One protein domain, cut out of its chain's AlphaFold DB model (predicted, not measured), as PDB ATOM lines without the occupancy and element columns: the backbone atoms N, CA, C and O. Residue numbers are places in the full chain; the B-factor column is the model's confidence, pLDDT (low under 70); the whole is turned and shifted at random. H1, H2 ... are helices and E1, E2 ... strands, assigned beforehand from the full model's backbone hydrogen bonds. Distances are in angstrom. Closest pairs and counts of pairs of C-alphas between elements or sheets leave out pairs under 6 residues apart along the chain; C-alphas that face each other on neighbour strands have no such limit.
ATOM      1  N   ALA A 724     208.055 211.888 266.620       81.75
ATOM      2  CA  ALA A 724     209.215 211.009 266.481       81.75
ATOM      3  C   ALA A 724     209.085 209.706 267.295       81.75
ATOM      4  O   ALA A 724     208.511 209.663 268.384       81.75
ATOM      5  N   GLN A 725     209.672 208.632 266.771       80.50
ATOM      6  CA  GLN A 725     209.907 207.393 267.509       80.50
ATOM      7  C   GLN A 725     211.292 207.518 268.149       80.50
ATOM      8  O   GLN A 725     212.218 207.830 267.408       80.50
ATOM      9  N   ASN A 726     211.402 207.353 269.479       90.75
ATOM     10  CA  ASN A 726     212.612 207.305 270.339       90.75
ATOM     11  C   ASN A 726     212.508 208.218 271.574       90.75
ATOM     12  O   ASN A 726     211.559 208.990 271.744       90.75
ATOM     13  N   THR A 727     213.506 208.094 272.457       91.38
ATOM     14  CA  THR A 727     213.696 208.995 273.593       91.38
ATOM     15  C   THR A 727     213.988 210.408 273.108       91.38
ATOM     16  O   THR A 727     214.853 210.612 272.258       91.38
ATOM     17  N   ARG A 728     213.267 211.376 273.661       93.38
ATOM     18  CA  ARG A 728     213.346 212.792 273.315       93.38
ATOM     19  C   ARG A 728     213.509 213.603 274.590       93.38
ATOM     20  O   ARG A 728     212.861 213.294 275.586       93.38
ATOM     21  N   THR A 729     214.321 214.648 274.541       94.56
ATOM     22  CA  THR A 729     214.481 215.584 275.655       94.56
ATOM     23  C   THR A 729     214.427 216.998 275.111       94.56
ATOM     24  O   THR A 729     215.013 217.276 274.067       94.56
ATOM     25  N   VAL A 730     213.718 217.869 275.815       95.75
ATOM     26  CA  VAL A 730     213.710 219.308 275.561       95.75
ATOM     27  C   VAL A 730     213.648 220.024 276.894       95.75
ATOM     28  O   VAL A 730     212.987 219.546 277.823       95.75
ATOM     29  N   SER A 731     214.364 221.140 277.000       95.94
ATOM     30  CA  SER A 731     214.347 221.944 278.211       95.94
ATOM     31  C   SER A 731     214.047 223.404 277.932       95.94
ATOM     32  O   SER A 731     214.429 223.931 276.887       95.94
ATOM     33  N   ARG A 732     213.379 224.059 278.889       95.75
ATOM     34  CA  ARG A 732     213.088 225.498 278.863       95.75
ATOM     35  C   ARG A 732     212.349 225.935 277.594       95.75
ATOM     36  O   ARG A 732     212.754 226.885 276.940       95.75
ATOM     37  N   ILE A 733     211.254 225.268 277.246       97.12
ATOM     38  CA  ILE A 733     210.379 225.717 276.151       97.12
ATOM     39  C   ILE A 733     209.069 226.295 276.668       97.12
ATOM     40  O   ILE A 733     208.580 225.891 277.724       97.12
ATOM     41  N   VAL A 734     208.505 227.214 275.890       96.88
ATOM     42  CA  VAL A 734     207.130 227.698 276.035       96.88
ATOM     43  C   VAL A 734     206.383 227.308 274.766       96.88
ATOM     44  O   VAL A 734     206.884 227.545 273.674       96.88
ATOM     45  N   VAL A 735     205.226 226.665 274.890       95.75
ATOM     46  CA  VAL A 735     204.434 226.241 273.727       95.75
ATOM     47  C   VAL A 735     202.953 226.218 274.085       95.75
ATOM     48  O   VAL A 735     202.559 225.710 275.141       95.75
ATOM     49  N   ASP A 736     202.115 226.754 273.202       92.38
ATOM     50  CA  ASP A 736     200.673 226.809 273.453       92.38
ATOM     51  C   ASP A 736     200.043 225.419 273.354       92.38
ATOM     52  O   ASP A 736     199.245 225.011 274.200       92.38
ATOM     53  N   ARG A 737     200.416 224.645 272.333       94.06
ATOM     54  CA  ARG A 737     199.895 223.293 272.137       94.06
ATOM     55  C   ARG A 737     200.998 222.334 271.731       94.06
ATOM     56  O   ARG A 737     201.588 222.469 270.666       94.06
ATOM     57  N   LEU A 738     201.218 221.311 272.549       95.88
ATOM     58  CA  LEU A 738     202.190 220.261 272.283       95.88
ATOM     59  C   LEU A 738     201.485 218.918 272.111       95.88
ATOM     60  O   LEU A 738     200.917 218.380 273.057       95.88
ATOM     61  N   GLU A 739     201.546 218.355 270.906       95.38
ATOM     62  CA  GLU A 739     201.033 217.011 270.630       95.38
ATOM     63  C   GLU A 739     202.186 216.015 270.514       95.38
ATOM     64  O   GLU A 739     202.995 216.064 269.585       95.38
ATOM     65  N   LEU A 740     202.256 215.087 271.465       95.88
ATOM     66  CA  LEU A 740     203.266 214.041 271.500       95.88
ATOM     67  C   LEU A 740     202.685 212.744 270.951       95.88
ATOM     68  O   LEU A 740     201.947 212.044 271.632       95.88
ATOM     69  N   ASN A 741     203.063 212.391 269.732       93.62
ATOM     70  CA  ASN A 741     202.709 211.133 269.085       93.62
ATOM     71  C   ASN A 741     203.955 210.238 268.911       93.62
ATOM     72  O   ASN A 741     205.082 210.611 269.264       93.62
ATOM     73  N   GLY A 742     203.751 209.034 268.370       91.06
ATOM     74  CA  GLY A 742     204.813 208.050 268.147       91.06
ATOM     75  C   GLY A 742     205.013 207.124 269.346       91.06
ATOM     76  O   GLY A 742     204.053 206.699 269.977       91.06
ATOM     77  N   SER A 743     206.262 206.779 269.652       89.94
ATOM     78  CA  SER A 743     206.588 205.871 270.759       89.94
ATOM     79  C   SER A 743     207.907 206.244 271.422       89.94
ATOM     80  O   SER A 743     208.833 206.695 270.748       89.94
ATOM     81  N   GLY A 744     208.020 205.999 272.725       93.44
ATOM     82  CA  GLY A 744     209.242 206.244 273.498       93.44
ATOM     83  C   GLY A 744     209.028 207.196 274.670       93.44
ATOM     84  O   GLY A 744     207.895 207.556 274.991       93.44
ATOM     85  N   THR A 745     210.126 207.582 275.319       95.62
ATOM     86  CA  THR A 745     210.103 208.458 276.497       95.62
ATOM     87  C   THR A 745     210.417 209.902 276.115       95.62
ATOM     88  O   THR A 745     211.449 210.168 275.513       95.62
ATOM     89  N   VAL A 746     209.566 210.847 276.494       96.94
ATOM     90  CA  VAL A 746     209.770 212.284 276.311       96.94
ATOM     91  C   VAL A 746     210.052 212.910 277.670       96.94
ATOM     92  O   VAL A 746     209.216 212.830 278.563       96.94
ATOM     93  N   THR A 747     211.224 213.511 277.835       97.31
ATOM     94  CA  THR A 747     211.579 214.281 279.033       97.31
ATOM     95  C   THR A 747     211.386 215.760 278.732       97.31
ATOM     96  O   THR A 747     212.069 216.302 277.864       97.31
ATOM     97  N   LEU A 748     210.450 216.390 279.432       97.44
ATOM     98  CA  LEU A 748     210.222 217.826 279.384       97.44
ATOM     99  C   LEU A 748     210.756 218.433 280.686       97.44
ATOM    100  O   LEU A 748     210.259 218.114 281.766       97.44
ATOM    101  N   ASP A 749     211.792 219.261 280.585       96.81
ATOM    102  CA  ASP A 749     212.452 219.883 281.736       96.81
ATOM    103  C   ASP A 749     212.274 221.406 281.710       96.81
ATOM    104  O   ASP A 749     212.547 222.057 280.709       96.81
ATOM    105  N   GLN A 750     211.807 222.010 282.798       95.50
ATOM    106  CA  GLN A 750     211.545 223.452 282.886       95.50
ATOM    107  C   GLN A 750     210.628 223.995 281.772       95.50
ATOM    108  O   GLN A 750     210.823 225.119 281.309       95.50
ATOM    109  N   VAL A 751     209.645 223.215 281.308       97.06
ATOM    110  CA  VAL A 751     208.745 223.637 280.221       97.06
ATOM    111  C   VAL A 751     207.465 224.288 280.729       97.06
ATOM    112  O   VAL A 751     206.979 223.964 281.812       97.06
ATOM    113  N   GLN A 752     206.889 225.170 279.916       97.31
ATOM    114  CA  GLN A 752     205.552 225.726 280.103       97.31
ATOM    115  C   GLN A 752     204.693 225.342 278.901       97.31
ATOM    116  O   GLN A 752     204.965 225.765 277.779       97.31
ATOM    117  N   VAL A 753     203.677 224.513 279.137       97.19
ATOM    118  CA  VAL A 753     202.771 224.044 278.085       97.19
ATOM    119  C   VAL A 753     201.345 224.352 278.484       97.19
ATOM    120  O   VAL A 753     200.886 223.909 279.537       97.19
ATOM    121  N   LYS A 754     200.620 225.071 277.628       96.06
ATOM    122  CA  LYS A 754     199.212 225.361 277.893       96.06
ATOM    123  C   LYS A 754     198.336 224.128 277.647       96.06
ATOM    124  O   LYS A 754     197.571 223.731 278.518       96.06
ATOM    125  N   TYR A 755     198.510 223.457 276.510       96.69
ATOM    126  CA  TYR A 755     197.777 222.235 276.168       96.69
ATOM    127  C   TYR A 755     198.723 221.115 275.712       96.69
ATOM    128  O   TYR A 755     199.256 221.157 274.605       96.69
ATOM    129  N   LEU A 756     198.913 220.088 276.540       97.50
ATOM    130  CA  LEU A 756     199.716 218.903 276.226       97.50
ATOM    131  C   LEU A 756     198.806 217.720 275.878       97.50
ATOM    132  O   LEU A 756     198.026 217.281 276.713       97.50
ATOM    133  N   VAL A 757     198.931 217.160 274.676       97.00
ATOM    134  CA  VAL A 757     198.208 215.948 274.253       97.00
ATOM    135  C   VAL A 757     199.194 214.796 274.118       97.00
ATOM    136  O   VAL A 757     200.170 214.903 273.374       97.00
ATOM    137  N   VAL A 758     198.936 213.678 274.800       96.81
ATOM    138  CA  VAL A 758     199.814 212.498 274.757       96.81
ATOM    139  C   VAL A 758     199.145 211.362 273.989       96.81
ATOM    140  O   VAL A 758     198.183 210.734 274.434       96.81
ATOM    141  N   GLY A 759     199.681 211.081 272.809       95.06
ATOM    142  CA  GLY A 759     199.289 209.974 271.953       95.06
ATOM    143  C   GLY A 759     199.704 208.604 272.510       95.06
ATOM    144  O   GLY A 759     200.566 208.497 273.389       95.06
ATOM    145  N   PRO A 760     199.092 207.521 272.004       93.75
ATOM    146  CA  PRO A 760     199.345 206.163 272.478       93.75
ATOM    147  C   PRO A 760     200.815 205.758 272.297       93.75
ATOM    148  O   PRO A 760     201.408 206.011 271.256       93.75
ATOM    149  N   GLY A 761     201.392 205.084 273.299       92.44
ATOM    150  CA  GLY A 761     202.773 204.574 273.254       92.44
ATOM    151  C   GLY A 761     203.860 205.567 273.691       92.44
ATOM    152  O   GLY A 761     205.032 205.185 273.780       92.44
ATOM    153  N   VAL A 762     203.490 206.811 274.006       96.25
ATOM    154  CA  VAL A 762     204.398 207.831 274.543       96.25
ATOM    155  C   VAL A 762     204.379 207.813 276.073       96.25
ATOM    156  O   VAL A 762     203.320 207.743 276.695       96.25
ATOM    157  N   LYS A 763     205.565 207.887 276.680       96.25
ATOM    158  CA  LYS A 763     205.754 208.083 278.122       96.25
ATOM    159  C   LYS A 763     206.370 209.453 278.358       96.25
ATOM    160  O   LYS A 763     207.364 209.772 277.721       96.25
ATOM    161  N   VAL A 764     205.820 210.246 279.264       97.12
ATOM    162  CA  VAL A 764     206.250 211.617 279.536       97.12
ATOM    163  C   VAL A 764     206.831 211.700 280.942       97.12
ATOM    164  O   VAL A 764     206.204 211.269 281.907       97.12
ATOM    165  N   ARG A 765     208.036 212.258 281.049       97.81
ATOM    166  CA  ARG A 765     208.669 212.677 282.299       97.81
ATOM    167  C   ARG A 765     208.684 214.199 282.331       97.81
ATOM    168  O   ARG A 765     209.261 214.810 281.438       97.81
ATOM    169  N   LEU A 766     208.079 214.785 283.351       97.62
ATOM    170  CA  LEU A 766     208.074 216.219 283.603       97.62
ATOM    171  C   LEU A 766     209.060 216.520 284.731       97.62
ATOM    172  O   LEU A 766     209.070 215.840 285.756       97.62
ATOM    173  N   THR A 767     209.911 217.523 284.564       96.69
ATOM    174  CA  THR A 767     210.837 217.983 285.609       96.69
ATOM    175  C   THR A 767     210.760 219.498 285.697       96.69
ATOM    176  O   THR A 767     210.911 220.173 284.686       96.69
ATOM    177  N   SER A 768     210.476 220.053 286.880       94.94
ATOM    178  CA  SER A 768     210.365 221.510 287.106       94.94
ATOM    179  C   SER A 768     209.496 222.266 286.081       94.94
ATOM    180  O   SER A 768     209.768 223.416 285.751       94.94
ATOM    181  N   SER A 769     208.486 221.601 285.536       97.00
ATOM    182  CA  SER A 769     207.646 222.052 284.434       97.00
ATOM    183  C   SER A 769     206.259 222.449 284.924       97.00
ATOM    184  O   SER A 769     205.866 222.143 286.050       97.00
ATOM    185  N   ARG A 770     205.511 223.134 284.061       96.56
ATOM    186  CA  ARG A 770     204.125 223.513 284.303       96.56
ATOM    187  C   ARG A 770     203.276 223.205 283.080       96.56
ATOM    188  O   ARG A 770     203.516 223.754 282.005       96.56
ATOM    189  N   ILE A 771     202.285 222.342 283.264       97.75
ATOM    190  CA  ILE A 771     201.322 221.962 282.234       97.75
ATOM    191  C   ILE A 771     199.946 222.458 282.672       97.75
ATOM    192  O   ILE A 771     199.416 221.952 283.659       97.75
ATOM    193  N   GLU A 772     199.366 223.432 281.967       97.38
ATOM    194  CA  GLU A 772     198.041 223.951 282.341       97.38
ATOM    195  C   GLU A 772     196.958 222.892 282.106       97.38
ATOM    196  O   GLU A 772     196.162 222.615 282.997       97.38
ATOM    197  N   GLN A 773     196.971 222.233 280.946       97.75
ATOM    198  CA  GLN A 773     196.056 221.138 280.643       97.75
ATOM    199  C   GLN A 773     196.771 219.967 279.960       97.75
ATOM    200  O   GLN A 773     197.444 220.133 278.942       97.75
ATOM    201  N   LEU A 774     196.575 218.760 280.493       97.69
ATOM    202  CA  LEU A 774     197.083 217.494 279.971       97.69
ATOM    203  C   LEU A 774     195.930 216.608 279.479       97.69
ATOM    204  O   LEU A 774     195.051 216.243 280.254       97.69
ATOM    205  N   ASP A 775     195.956 216.206 278.211       97.50
ATOM    206  CA  ASP A 775     195.002 215.285 277.592       97.50
ATOM    207  C   ASP A 775     195.629 213.896 277.379       97.50
ATOM    208  O   ASP A 775     196.527 213.706 276.553       97.50
ATOM    209  N   LEU A 776     195.112 212.920 278.130       96.75
ATOM    210  CA  LEU A 776     195.425 211.493 278.049       96.75
ATOM    211  C   LEU A 776     194.243 210.659 277.518       96.75
ATOM    212  O   LEU A 776     194.226 209.437 277.656       96.75
ATOM    213  N   SER A 777     193.218 211.281 276.928       95.00
ATOM    214  CA  SER A 777     192.008 210.591 276.445       95.00
ATOM    215  C   SER A 777     192.295 209.521 275.383       95.00
ATOM    216  O   SER A 777     191.531 208.564 275.225       95.00
ATOM    217  N   ARG A 778     193.418 209.658 274.671       93.19
ATOM    218  CA  ARG A 778     193.875 208.741 273.614       93.19
ATOM    219  C   ARG A 778     194.939 207.746 274.084       93.19
ATOM    220  O   ARG A 778     195.389 206.925 273.286       93.19
ATOM    221  N   THR A 779     195.366 207.822 275.340       90.69
ATOM    222  CA  THR A 779     196.465 207.016 275.875       90.69
ATOM    223  C   THR A 779     195.935 205.860 276.720       90.69
ATOM    224  O   THR A 779     194.941 205.980 277.430       90.69
ATOM    225  N   SER A 780     196.621 204.719 276.664       84.31
ATOM    226  CA  SER A 780     196.353 203.558 277.519       84.31
ATOM    227  C   SER A 780     197.550 203.274 278.424       84.31
ATOM    228  O   SER A 780     198.692 203.343 277.965       84.31
ATOM    229  N   GLY A 781     197.303 202.873 279.672       85.38
ATOM    230  CA  GLY A 781     198.350 202.536 280.644       85.38
ATOM    231  C   GLY A 781     198.779 203.730 281.497       85.38
ATOM    232  O   GLY A 781     197.975 204.621 281.740       85.38
ATOM    233  N   ASN A 782     200.034 203.729 281.965       88.19
ATOM    234  CA  ASN A 782     200.610 204.831 282.739       88.19
ATOM    235  C   ASN A 782     201.558 205.667 281.853       88.19
ATOM    236  O   ASN A 782     202.737 205.312 281.723       88.19
ATOM    237  N   PRO A 783     201.053 206.714 281.171       91.75
ATOM    238  CA  PRO A 783     201.858 207.542 280.281       91.75
ATOM    239  C   PRO A 783     202.718 208.558 281.033       91.75
ATOM    240  O   PRO A 783     203.594 209.148 280.415       91.75
ATOM    241  N   LEU A 784     202.507 208.766 282.335       95.19
ATOM    242  CA  LEU A 784     203.320 209.661 283.154       95.19
ATOM    243  C   LEU A 784     204.366 208.862 283.936       95.19
ATOM    244  O   LEU A 784     204.076 207.813 284.508       95.19
ATOM    245  N   LEU A 785     205.602 209.353 283.936       94.06
ATOM    246  CA  LEU A 785     206.713 208.768 284.681       94.06
ATOM    247  C   LEU A 785     206.931 209.514 285.995       94.06
ATOM    248  O   LEU A 785     206.746 210.727 286.060       94.06
ATOM    249  N   ASP A 786     207.399 208.793 287.010       91.50
ATOM    250  CA  ASP A 786     207.814 209.366 288.291       91.50
ATOM    251  C   ASP A 786     206.689 210.210 288.939       91.50
ATOM    252  O   ASP A 786     205.549 209.751 289.029       91.50
ATOM    253  N   ASP A 787     206.986 211.425 289.395       90.56
ATOM    254  CA  ASP A 787     206.062 212.366 290.036       90.56
ATOM    255  C   ASP A 787     205.504 213.427 289.070       90.56
ATOM    256  O   ASP A 787     205.019 214.479 289.497       90.56
ATOM    257  N   SER A 788     205.531 213.154 287.760       94.12
ATOM    258  CA  SER A 788     205.141 214.113 286.715       94.12
ATOM    259  C   SER A 788     203.725 214.675 286.887       94.12
ATOM    260  O   SER A 788     203.466 215.812 286.507       94.12
ATOM    261  N   HIS A 789     202.797 213.925 287.487       93.19
ATOM    262  CA  HIS A 789     201.427 214.391 287.734       93.19
ATOM    263  C   HIS A 789     201.346 215.605 288.669       93.19
ATOM    264  O   HIS A 789     200.339 216.302 288.651       93.19
ATOM    265  N   SER A 790     202.379 215.868 289.477       93.56
ATOM    266  CA  SER A 790     202.444 217.036 290.371       93.56
ATOM    267  C   SER A 790     202.628 218.369 289.636       93.56
ATOM    268  O   SER A 790     202.427 219.426 290.226       93.56
ATOM    269  N   GLN A 791     202.998 218.317 288.355       96.31
ATOM    270  CA  GLN A 791     203.306 219.471 287.503       96.31
ATOM    271  C   GLN A 791     202.156 219.820 286.539       96.31
ATOM    272  O   GLN A 791     202.345 220.591 285.596       96.31
ATOM    273  N   VAL A 792     200.982 219.212 286.742       96.44
ATOM    274  CA  VAL A 792     199.800 219.326 285.881       96.44
ATOM    275  C   VAL A 792     198.681 220.033 286.645       96.44
ATOM    276  O   VAL A 792     198.251 219.537 287.687       96.44
ATOM    277  N   ASP A 793     198.192 221.153 286.109       95.31
ATOM    278  CA  ASP A 793     197.093 221.924 286.704       95.31
ATOM    279  C   ASP A 793     195.735 221.236 286.406       95.31
ATOM    280  O   ASP A 793     194.931 221.015 287.317       95.31
ATOM    281  N   GLU A 794     195.493 220.811 285.157       96.31
ATOM    282  CA  GLU A 794     194.284 220.082 284.737       96.31
ATOM    283  C   GLU A 794     194.598 218.806 283.931       96.31
ATOM    284  O   GLU A 794     195.439 218.800 283.036       96.31
ATOM    285  N   LEU A 795     193.883 217.711 284.207       96.38
ATOM    286  CA  LEU A 795     194.014 216.407 283.552       96.38
ATOM    287  C   LEU A 795     192.690 215.965 282.918       96.38
ATOM    288  O   LEU A 795     191.682 215.809 283.606       96.38
ATOM    289  N   PHE A 796     192.716 215.653 281.626       96.19
ATOM    290  CA  PHE A 796     191.613 215.054 280.887       96.19
ATOM    291  C   PHE A 796     191.944 213.607 280.508       96.19
ATOM    292  O   PHE A 796     192.943 213.336 279.845       96.19
ATOM    293  N   THR A 797     191.111 212.656 280.929       94.88
ATOM    294  CA  THR A 797     191.233 211.232 280.573       94.88
ATOM    295  C   THR A 797     189.903 210.702 280.034       94.88
ATOM    296  O   THR A 797     188.886 211.395 280.073       94.88
ATOM    297  N   GLN A 798     189.859 209.438 279.595       91.00
ATOM    298  CA  GLN A 798     188.585 208.772 279.274       91.00
ATOM    299  C   GLN A 798     187.620 208.715 280.475       91.00
ATOM    300  O   GLN A 798     186.411 208.623 280.285       91.00
ATOM    301  N   GLY A 799     188.146 208.788 281.705       86.94
ATOM    302  CA  GLY A 799     187.374 208.799 282.950       86.94
ATOM    303  C   GLY A 799     186.844 210.176 283.369       86.94
ATOM    304  O   GLY A 799     186.145 210.263 284.379       86.94
ATOM    305  N   GLY A 800     187.157 211.243 282.625       90.88
ATOM    306  CA  GLY A 800     186.677 212.605 282.872       90.88
ATOM    307  C   GLY A 800     187.790 213.640 283.066       90.88
ATOM    308  O   GLY A 800     188.972 213.358 282.863       90.88
ATOM    309  N   LEU A 801     187.383 214.853 283.452       93.25
ATOM    310  CA  LEU A 801     188.257 215.992 283.747       93.25
ATOM    311  C   LEU A 801     188.556 216.071 285.256       93.25
ATOM    312  O   LEU A 801     187.650 215.919 286.079       93.25
ATOM    313  N   ALA A 802     189.807 216.344 285.615       91.69
ATOM    314  CA  ALA A 802     190.264 216.573 286.980       91.69
ATOM    315  C   ALA A 802     191.146 217.818 287.054       91.69
ATOM    316  O   ALA A 802     192.054 217.967 286.253       91.69
ATOM    317  N   SER A 803     190.922 218.672 288.048       90.25
ATOM    318  CA  SER A 803     191.702 219.902 288.265       90.25
ATOM    319  C   SER A 803     192.301 220.000 289.669       90.25
ATOM    320  O   SER A 803     192.846 221.028 290.053       90.25
ATOM    321  N   THR A 804     192.171 218.945 290.482       87.69
ATOM    322  CA  THR A 804     192.764 218.887 291.823       87.69
ATOM    323  C   THR A 804     193.784 217.754 291.898       87.69
ATOM    324  O   THR A 804     193.516 216.677 291.357       87.69
ATOM    325  N   PRO A 805     194.909 217.918 292.625       87.25
ATOM    326  CA  PRO A 805     195.944 216.885 292.722       87.25
ATOM    327  C   PRO A 805     195.403 215.518 293.160       87.25
ATOM    328  O   PRO A 805     195.799 214.484 292.626       87.25
ATOM    329  N   ARG A 806     194.435 215.502 294.087       85.69
ATOM    330  CA  ARG A 806     193.772 214.268 294.533       85.69
ATOM    331  C   ARG A 806     193.012 213.587 293.397       85.69
ATOM    332  O   ARG A 806     193.192 212.391 293.184       85.69
ATOM    333  N   ARG A 807     192.177 214.334 292.669       88.50
ATOM    334  CA  ARG A 807     191.367 213.777 291.578       88.50
ATOM    335  C   ARG A 807     192.237 213.360 290.390       88.50
ATOM    336  O   ARG A 807     191.946 212.353 289.757       88.50
ATOM    337  N   ILE A 808     193.322 214.092 290.132       91.75
ATOM    338  CA  ILE A 808     194.346 213.736 289.144       91.75
ATOM    339  C   ILE A 808     194.963 212.376 289.504       91.75
ATOM    340  O   ILE A 808     194.965 211.472 288.673       91.75
ATOM    341  N   ARG A 809     195.407 212.182 290.754       91.62
ATOM    342  CA  ARG A 809     195.945 210.890 291.225       91.62
ATOM    343  C   ARG A 809     194.929 209.756 291.129       91.62
ATOM    344  O   ARG A 809     195.288 208.670 290.682       91.62
ATOM    345  N   GLU A 810     193.679 210.016 291.511       89.81
ATOM    346  CA  GLU A 810     192.584 209.044 291.423       89.81
ATOM    347  C   GLU A 810     192.351 208.589 289.975       89.81
ATOM    348  O   GLU A 810     192.312 207.389 289.711       89.81
ATOM    349  N   LEU A 811     192.272 209.528 289.022       91.88
ATOM    350  CA  LEU A 811     192.119 209.206 287.598       91.88
ATOM    351  C   LEU A 811     193.329 208.460 287.019       91.88
ATOM    352  O   LEU A 811     193.166 207.670 286.092       91.88
ATOM    353  N   LEU A 812     194.527 208.684 287.563       91.38
ATOM    354  CA  LEU A 812     195.746 207.964 287.183       91.38
ATOM    355  C   LEU A 812     195.892 206.601 287.886       91.38
ATOM    356  O   LEU A 812     196.851 205.879 287.617       91.38
ATOM    357  N   GLY A 813     194.969 206.232 288.785       90.88
ATOM    358  CA  GLY A 813     195.042 204.990 289.559       90.88
ATOM    359  C   GLY A 813     196.213 204.949 290.548       90.88
ATOM    360  O   GLY A 813     196.671 203.865 290.915       90.88
ATOM    361  N   LEU A 814     196.723 206.113 290.960       89.31
ATOM    362  CA  LEU A 814     197.807 206.222 291.933       89.31
ATOM    363  C   LEU A 814     197.253 206.080 293.361       89.31
ATOM    364  O   LEU A 814     196.156 206.568 293.641       89.31
ATOM    365  N   PRO A 815     198.000 205.449 294.288       83.75
ATOM    366  CA  PRO A 815     197.567 205.331 295.675       83.75
ATOM    367  C   PRO A 815     197.349 206.719 296.293       83.75
ATOM    368  O   PRO A 815     198.141 207.646 296.067       83.75
ATOM    369  N   GLU A 816     196.272 206.856 297.074       72.88
ATOM    370  CA  GLU A 816     196.055 208.044 297.899       72.88
ATOM    371  C   GLU A 816     197.247 208.183 298.850       72.88
ATOM    372  O   GLU A 816     197.567 207.273 299.617       72.88
ATOM    373  N   GLU A 817     197.940 209.317 298.770       70.56
ATOM    374  CA  GLU A 817     198.914 209.664 299.796       70.56
ATOM    375  C   GLU A 817     198.170 209.885 301.115       70.56
ATOM    376  O   GLU A 817     197.072 210.456 301.103       70.56
ATOM    377  N   PRO A 818     198.732 209.434 302.252       67.44
ATOM    378  CA  PRO A 818     198.168 209.754 303.549       67.44
ATOM    379  C   PRO A 818     198.096 211.273 303.652       67.44
ATOM    380  O   PRO A 818     199.107 211.970 303.608       67.44
TER     381      PRO A 818
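This is residues 724 to 818 of the 901 residues of an uncharacterized protein of Kitasatospora sp. NA04385 (UniProt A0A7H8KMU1). The chain winds in stacked turns as a short solenoid, with the wall of strands E2, E4, E6, E7 and E8 along one side and the smaller wall E1, E3 and E5 along another. The short helix H1 follows next to E5, and H2 packs on E7 and E8 at the end far from E1, on the same face of the larger sheet as H1. The printed part has 95 residues, with eight named strands and two named helices in the order E1 E2 E3 E4 E5 E6 H1 E7 E8 H2. The larger sheet, in the order E2 E4 E6 E7 E8, is mixed, the smaller, E1 E3 E5, is all parallel, and the class is mostly strand. The whole is compact, with a radius of gyration of the C-alphas of 12.2 A and spans of 34 by 24 by 22 A.

E1, residues 728 to 731, is parallel to E3, residues 744 to 749, at 6 degrees, with N 747 and O 728 2.8 A apart. E5, residues 762 to 767, is parallel to E3 at 20 degrees, with N 746 and O 763 at 2.7 A. In the other, twisted sheet, E2, residues 734 to 740, is an edge strand, parallel to E4, residues 752 to 758, at 9 degrees, with N 738 and O 755 at 2.8 A. E6, residues 770 to 775, is parallel to E4 at 24 degrees, with N 756 and O 773 at 2.8 A. E6, H1, residues 788 to 791, and E7, residues 792 to 797, form a strand-helix-strand unit, two parallel neighbour strands with a helix between, and its crossover is right-handed; N 774 and O 794 are 2.8 A apart. H1 only grazes the sheet of E1, E3 and E5; its closest C-alpha pair with E5 is Leu 766 and Ser 788, 4.8 A. E7 and E8, residues 800 to 802, are an antiparallel hairpin at 170 degrees, with N 795 and O 802 at 2.8 A. H2, residues 805 to 811, is on this larger sheet at a height of 8.1 A, over E7 and along the strands, at 16 degrees to E7 on the local plane. Its closest C-alpha pair with E8 is Ala 802 and Ile 808, 5.4 A. H1 and H2 touch, closest at the C-alphas of Ser 790 and Pro 805, 6.9 A. In H2 every O i to N i+4 pair is within hydrogen-bond range; H1 is too short for such a pair.

E1 begins at C-alpha 728, (213.346, 212.792, 273.315). E2 spans 14.9 A, E3 and E5 16.3 A each, E4 15.4 A and E6 14.0 A. H2 spans 10.0 A and ends at C-alpha 811, (192.119, 209.206, 287.598).

The C-alphas farthest apart are those of Ala 724 and Pro 818, 38.7 A. The printed part has no cut. The link from E6 to H1, residues 776 to 787, is long, and the other links are tight. The mean pLDDT of the printed part is 92.8, and residue 818 is under 70.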